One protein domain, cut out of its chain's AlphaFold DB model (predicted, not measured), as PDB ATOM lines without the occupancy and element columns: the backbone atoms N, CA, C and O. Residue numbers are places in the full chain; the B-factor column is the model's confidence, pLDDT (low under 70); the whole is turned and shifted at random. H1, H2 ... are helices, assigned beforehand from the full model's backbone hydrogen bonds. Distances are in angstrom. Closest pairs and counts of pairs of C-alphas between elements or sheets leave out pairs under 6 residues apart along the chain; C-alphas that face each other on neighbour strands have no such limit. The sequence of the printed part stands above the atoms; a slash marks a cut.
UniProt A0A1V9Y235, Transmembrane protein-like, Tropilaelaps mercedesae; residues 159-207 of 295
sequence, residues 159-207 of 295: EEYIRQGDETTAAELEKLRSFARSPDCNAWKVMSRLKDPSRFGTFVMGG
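Overview. This is residues 159 to 207 of the 295 residues of the protein "Transmembrane protein-like" of Tropilaelaps mercedesae (UniProt A0A1V9Y235). One long helix, H1, makes the length; past its last turns the chain folds round through the short H2, and H3 comes back to pack its end on residues 177 to 181 of H1. Residues 159 to 172 of H1 stick out as a free arm. The 49 printed residues hold three named helices, H1, H2, H3 in chain order, and no named strand: all helix, loose, radius of gyration of the C-alphas 13.0 A, spans 39 by 22 by 17 A.

Along the chain. Find C-alpha 159 at (-55.956, -25.194, -9.837); H1, residues 159 to 181, runs 33.1 A from there. H2 is residues 187 to 191. H3, residues 197 to 204, runs 10.6 A to C-alpha 204 at (-32.320, -31.365, -25.522).

Arrangement. Look at Arg 177 and Val 204, the closest C-alphas of H1 and H3, 5.0 A apart: the helices touch. They run opposite ways at a steep tilt of 69.5 degrees, only just short of about perpendicular. H2 is close to but not clearly touching H3, closest C-alphas Met 191 and Pro 197, 5.6 A. In H1, H2 and H3 every O i to N i+4 pair is within hydrogen-bond range.

Size, cuts and confidence. The C-alphas of Glu 159 and Trp 188 are farthest apart, 39.8 A. Both links are tight, the printed part has no cut, and no printed residue is under 70 in pLDDT.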
ATOM      1  N   GLU A 159     -56.580 -26.103  -8.875       93.69
ATOM      2  CA  GLU A 159     -55.956 -25.194  -9.837       93.69
ATOM      3  C   GLU A 159     -54.559 -24.759  -9.389       93.69
ATOM      4  O   GLU A 159     -53.645 -24.636 -10.205       93.69
ATOM      5  N   GLU A 160     -54.365 -24.526  -8.087       93.56
ATOM      6  CA  GLU A 160     -53.059 -24.143  -7.558       93.56
ATOM      7  C   GLU A 160     -52.078 -25.327  -7.580       93.56
ATOM      8  O   GLU A 160     -50.891 -25.120  -7.838       93.56
ATOM      9  N   TYR A 161     -52.574 -26.556  -7.399       93.06
ATOM     10  CA  TYR A 161     -51.798 -27.787  -7.559       93.06
ATOM     11  C   TYR A 161     -51.366 -28.006  -9.007       93.06
ATOM     12  O   TYR A 161     -50.176 -28.204  -9.254       93.06
ATOM     13  N   ILE A 162     -52.299 -27.904  -9.958       94.19
ATOM     14  CA  ILE A 162     -52.009 -28.050 -11.392       94.19
ATOM     15  C   ILE A 162     -50.969 -27.014 -11.819       94.19
ATOM     16  O   ILE A 162     -49.927 -27.374 -12.361       94.19
ATOM     17  N   ARG A 163     -51.177 -25.741 -11.461       94.94
ATOM     18  CA  ARG A 163     -50.239 -24.663 -11.794       94.94
ATOM     19  C   ARG A 163     -48.841 -24.896 -11.216       94.94
ATOM     20  O   ARG A 163     -47.855 -24.694 -11.917       94.94
ATOM     21  N   GLN A 164     -48.737 -25.317  -9.951       95.88
ATOM     22  CA  GLN A 164     -47.439 -25.655  -9.355       95.88
ATOM     23  C   GLN A 164     -46.775 -26.830 -10.077       95.88
ATOM     24  O   GLN A 164     -45.555 -26.816 -10.262       95.88
ATOM     25  N   GLY A 165     -47.561 -27.822 -10.498       96.38
ATOM     26  CA  GLY A 165     -47.107 -28.933 -11.327       96.38
ATOM     27  C   GLY A 165     -46.519 -28.455 -12.652       96.38
ATOM     28  O   GLY A 165     -45.383 -28.809 -12.967       96.38
ATOM     29  N   ASP A 166     -47.237 -27.598 -13.375       95.38
ATOM     30  CA  ASP A 166     -46.820 -27.069 -14.677       95.38
ATOM     31  C   ASP A 166     -45.545 -26.223 -14.572       95.38
ATOM     32  O   ASP A 166     -44.576 -26.452 -15.301       95.38
ATOM     33  N   GLU A 167     -45.506 -25.280 -13.627       96.81
ATOM     34  CA  GLU A 167     -44.356 -24.397 -13.408       96.81
ATOM     35  C   GLU A 167     -43.108 -25.188 -12.981       96.81
ATOM     36  O   GLU A 167     -42.017 -24.969 -13.515       96.81
ATOM     37  N   THR A 168     -43.261 -26.145 -12.058       96.12
ATOM     38  CA  THR A 168     -42.148 -26.984 -11.581       96.12
ATOM     39  C   THR A 168     -41.657 -27.923 -12.676       96.12
ATOM     40  O   THR A 168     -40.448 -28.069 -12.862       96.12
ATOM     41  N   THR A 169     -42.573 -28.528 -13.437       94.75
ATOM     42  CA  THR A 169     -42.229 -29.413 -14.556       94.75
ATOM     43  C   THR A 169     -41.477 -28.637 -15.630       94.75
ATOM     44  O   THR A 169     -40.414 -29.075 -16.064       94.75
ATOM     45  N   ALA A 170     -41.954 -27.450 -16.011       94.81
ATOM     46  CA  ALA A 170     -41.268 -26.598 -16.977       94.81
ATOM     47  C   ALA A 170     -39.862 -26.192 -16.500       94.81
ATOM     48  O   ALA A 170     -38.896 -26.298 -17.262       94.81
ATOM     49  N   ALA A 171     -39.726 -25.779 -15.235       96.88
ATOM     50  CA  ALA A 171     -38.445 -25.379 -14.656       96.88
ATOM     51  C   ALA A 171     -37.439 -26.543 -14.579       96.88
ATOM     52  O   ALA A 171     -36.278 -26.388 -14.970       96.88
ATOM     53  N   GLU A 172     -37.865 -27.720 -14.115       96.88
ATOM     54  CA  GLU A 172     -36.992 -28.894 -14.010       96.88
ATOM     55  C   GLU A 172     -36.650 -29.487 -15.388       96.88
ATOM     56  O   GLU A 172     -35.519 -29.934 -15.587       96.88
ATOM     57  N   LEU A 173     -37.552 -29.426 -16.377       95.81
ATOM     58  CA  LEU A 173     -37.229 -29.805 -17.759       95.81
ATOM     59  C   LEU A 173     -36.158 -28.886 -18.362       95.81
ATOM     60  O   LEU A 173     -35.254 -29.370 -19.045       95.81
ATOM     61  N   GLU A 174     -36.203 -27.579 -18.097       95.38
ATOM     62  CA  GLU A 174     -35.175 -26.649 -18.582       95.38
ATOM     63  C   GLU A 174     -33.826 -26.866 -17.882       95.38
ATOM     64  O   GLU A 174     -32.762 -26.886 -18.510       95.38
ATOM     65  N   LYS A 175     -33.855 -27.133 -16.577       95.75
ATOM     66  CA  LYS A 175     -32.672 -27.550 -15.817       95.75
ATOM     67  C   LYS A 175     -32.083 -28.857 -16.354       95.75
ATOM     68  O   LYS A 175     -30.867 -28.966 -16.499       95.75
ATOM     69  N   LEU A 176     -32.921 -29.820 -16.735       94.31
ATOM     70  CA  LEU A 176     -32.477 -31.056 -17.381       94.31
ATOM     71  C   LEU A 176     -31.833 -30.783 -18.748       94.31
ATOM     72  O   LEU A 176     -30.777 -31.343 -19.043       94.31
ATOM     73  N   ARG A 177     -32.419 -29.902 -19.570       94.38
ATOM     74  CA  ARG A 177     -31.842 -29.501 -20.868       94.38
ATOM     75  C   ARG A 177     -30.489 -28.822 -20.704       94.38
ATOM     76  O   ARG A 177     -29.544 -29.168 -21.410       94.38
ATOM     77  N   SER A 178     -30.377 -27.877 -19.774       93.69
ATOM     78  CA  SER A 178     -29.116 -27.180 -19.504       93.69
ATOM     79  C   SER A 178     -28.032 -28.130 -18.986       93.69
ATOM     80  O   SER A 178     -26.899 -28.055 -19.459       93.69
ATOM     81  N   PHE A 179     -28.380 -29.088 -18.118       94.88
ATOM     82  CA  PHE A 179     -27.461 -30.143 -17.683       94.88
ATOM     83  C   PHE A 179     -27.037 -31.053 -18.841       94.88
ATOM     84  O   PHE A 179     -25.859 -31.344 -18.997       94.88
ATOM     85  N   ALA A 180     -27.965 -31.468 -19.705       91.38
ATOM     86  CA  ALA A 180     -27.643 -32.310 -20.857       91.38
ATOM     87  C   ALA A 180     -26.723 -31.616 -21.881       91.38
ATOM     88  O   ALA A 180     -26.006 -32.297 -22.612       91.38
ATOM     89  N   ARG A 181     -26.725 -30.276 -21.925       90.31
ATOM     90  CA  ARG A 181     -25.807 -29.462 -22.742       90.31
ATOM     91  C   ARG A 181     -24.452 -29.221 -22.068       90.31
ATOM     92  O   ARG A 181     -23.530 -28.765 -22.741       90.31
ATOM     93  N   SER A 182     -24.326 -29.477 -20.765       93.50
ATOM     94  CA  SER A 182     -23.091 -29.233 -20.025       93.50
ATOM     95  C   SER A 182     -22.072 -30.365 -20.242       93.50
ATOM     96  O   SER A 182     -22.452 -31.513 -20.495       93.50
ATOM     97  N   PRO A 183     -20.762 -30.078 -20.129       91.19
ATOM     98  CA  PRO A 183     -19.716 -31.094 -20.257       91.19
ATOM     99  C   PRO A 183     -19.708 -32.116 -19.104       91.19
ATOM    100  O   PRO A 183     -19.047 -33.146 -19.214       91.19
ATOM    101  N   ASP A 184     -20.447 -31.858 -18.020       89.44
ATOM    102  CA  ASP A 184     -20.553 -32.749 -16.857       89.44
ATOM    103  C   ASP A 184     -21.516 -33.926 -17.098       89.44
ATOM    104  O   ASP A 184     -21.525 -34.910 -16.350       89.44
ATOM    105  N   CYS A 185     -22.333 -33.855 -18.152       87.69
ATOM    106  CA  CYS A 185     -23.225 -34.936 -18.533       87.69
ATOM    107  C   CYS A 185     -22.450 -36.057 -19.244       87.69
ATOM    108  O   CYS A 185     -21.869 -35.872 -20.315       87.69
ATOM    109  N   ASN A 186     -22.496 -37.275 -18.694       89.31
ATOM    110  CA  ASN A 186     -21.969 -38.457 -19.375       89.31
ATOM    111  C   ASN A 186     -22.941 -38.920 -20.476       89.31
ATOM    112  O   ASN A 186     -23.686 -39.891 -20.309       89.31
ATOM    113  N   ALA A 187     -22.937 -38.196 -21.599       90.88
ATOM    114  CA  ALA A 187     -23.874 -38.380 -22.703       90.88
ATOM    115  C   ALA A 187     -23.894 -39.824 -23.230       90.88
ATOM    116  O   ALA A 187     -24.963 -40.386 -23.429       90.88
ATOM    117  N   TRP A 188     -22.734 -40.472 -23.376       87.06
ATOM    118  CA  TRP A 188     -22.641 -41.843 -23.897       87.06
ATOM    119  C   TRP A 188     -23.316 -42.881 -22.994       87.06
ATOM    120  O   TRP A 188     -24.018 -43.768 -23.483       87.06
ATOM    121  N   LYS A 189     -23.170 -42.746 -21.669       91.94
ATOM    122  CA  LYS A 189     -23.851 -43.616 -20.702       91.94
ATOM    123  C   LYS A 189     -25.364 -43.423 -20.741       91.94
ATOM    124  O   LYS A 189     -26.097 -44.407 -20.653       91.94
ATOM    125  N   VAL A 190     -25.822 -42.180 -20.880       92.00
ATOM    126  CA  VAL A 190     -27.247 -41.856 -21.024       92.00
ATOM    127  C   VAL A 190     -27.776 -42.463 -22.324       92.00
ATOM    128  O   VAL A 190     -28.646 -43.325 -22.265       92.00
ATOM    129  N   MET A 191     -27.170 -42.144 -23.470       90.56
ATOM    130  CA  MET A 191     -27.584 -42.638 -24.790       90.56
ATOM    131  C   MET A 191     -27.665 -44.168 -24.871       90.56
ATOM    132  O   MET A 191     -28.581 -44.691 -25.493       90.56
ATOM    133  N   SER A 192     -26.769 -44.898 -24.194       91.81
ATOM    134  CA  SER A 192     -26.793 -46.371 -24.174       91.81
ATOM    135  C   SER A 192     -27.984 -46.995 -23.433       91.81
ATOM    136  O   SER A 192     -28.257 -48.180 -23.603       91.81
ATOM    137  N   ARG A 193     -28.669 -46.228 -22.577       93.62
ATOM    138  CA  ARG A 193     -29.784 -46.704 -21.741       93.62
ATOM    139  C   ARG A 193     -31.150 -46.272 -22.261       93.62
ATOM    140  O   ARG A 193     -32.160 -46.766 -21.766       93.62
ATOM    141  N   LEU A 194     -31.193 -45.328 -23.197       91.19
ATOM    142  CA  LEU A 194     -32.444 -44.828 -23.747       91.19
ATOM    143  C   LEU A 194     -33.017 -45.793 -24.784       91.19
ATOM    144  O   LEU A 194     -32.289 -46.379 -25.579       91.19
ATOM    145  N   LYS A 195     -34.348 -45.894 -24.802       90.19
ATOM    146  CA  LYS A 195     -35.092 -46.638 -25.825       90.19
ATOM    147  C   LYS A 195     -35.045 -45.928 -27.184       90.19
ATOM    148  O   LYS A 195     -34.895 -46.589 -28.203       90.19
ATOM    149  N   ASP A 196     -35.148 -44.597 -27.176       91.25
ATOM    150  CA  ASP A 196     -35.053 -43.748 -28.368       91.25
ATOM    151  C   ASP A 196     -34.103 -42.556 -28.110       91.25
ATOM    152  O   ASP A 196     -34.502 -41.554 -27.502       91.25
ATOM    153  N   PRO A 197     -32.825 -42.656 -28.526       92.88
ATOM    154  CA  PRO A 197     -31.843 -41.590 -28.332       92.88
ATOM    155  C   PRO A 197     -32.102 -40.370 -29.230       92.88
ATOM    156  O   PRO A 197     -31.746 -39.249 -28.861       92.88
ATOM    157  N   SER A 198     -32.746 -40.560 -30.383       90.56
ATOM    158  CA  SER A 198     -33.040 -39.478 -31.328       90.56
ATOM    159  C   SER A 198     -34.109 -38.544 -30.771       90.56
ATOM    160  O   SER A 198     -33.936 -37.324 -30.793       90.56
ATOM    161  N   ARG A 199     -35.172 -39.104 -30.178       90.69
ATOM    162  CA  ARG A 199     -36.213 -38.327 -29.485       90.69
ATOM    163  C   ARG A 199     -35.628 -37.460 -28.369       90.69
ATOM    164  O   ARG A 199     -35.976 -36.285 -28.247       90.69
ATOM    165  N   PHE A 200     -34.709 -38.016 -27.583       92.38
ATOM    166  CA  PHE A 200     -34.041 -37.275 -26.515       92.38
ATOM    167  C   PHE A 200     -33.152 -36.145 -27.045       92.38
ATOM    168  O   PHE A 200     -33.160 -35.052 -26.483       92.38
ATOM    169  N   GLY A 201     -32.443 -36.362 -28.157       92.00
ATOM    170  CA  GLY A 201     -31.675 -35.306 -28.823       92.00
ATOM    171  C   GLY A 201     -32.548 -34.112 -29.217       92.00
ATOM    172  O   GLY A 201     -32.223 -32.971 -28.884       92.00
ATOM    173  N   THR A 202     -33.700 -34.368 -29.841       92.25
ATOM    174  CA  THR A 202     -34.675 -33.323 -30.193       92.25
ATOM    175  C   THR A 202     -35.176 -32.573 -28.957       92.25
ATOM    176  O   THR A 202     -35.247 -31.344 -28.970       92.25
ATOM    177  N   PHE A 203     -35.444 -33.281 -27.857       94.12
ATOM    178  CA  PHE A 203     -35.823 -32.671 -26.578       94.12
ATOM    179  C   PHE A 203     -34.730 -31.745 -26.005       94.12
ATOM    180  O   PHE A 203     -35.031 -30.615 -25.604       94.12
ATOM    181  N   VAL A 204     -33.461 -32.173 -26.008       93.00
ATOM    182  CA  VAL A 204     -32.320 -31.365 -25.522       93.00
ATOM    183  C   VAL A 204     -32.120 -30.106 -26.370       93.00
ATOM    184  O   VAL A 204     -31.741 -29.054 -25.847       93.00
ATOM    185  N   MET A 205     -32.426 -30.173 -27.666       91.44
ATOM    186  CA  MET A 205     -32.368 -29.032 -28.589       91.44
ATOM    187  C   MET A 205     -33.554 -28.061 -28.451       91.44
ATOM    188  O   MET A 205     -33.532 -26.999 -29.064       91.44
ATOM    189  N   GLY A 206     -34.542 -28.369 -27.602       90.00
ATOM    190  CA  GLY A 206     -35.695 -27.502 -27.328       90.00
ATOM    191  C   GLY A 206     -37.023 -27.994 -27.909       90.00
ATOM    192  O   GLY A 206     -38.013 -27.274 -27.829       90.00
ATOM    193  N   GLY A 207     -37.071 -29.204 -28.469       89.62
ATOM    194  CA  GLY A 207     -38.319 -29.838 -28.891       89.62
ATOM    195  C   GLY A 207     -39.227 -30.245 -27.723       89.62
ATOM    196  O   GLY A 207     -38.831 -30.206 -26.549       89.62
TER     197      GLY A 207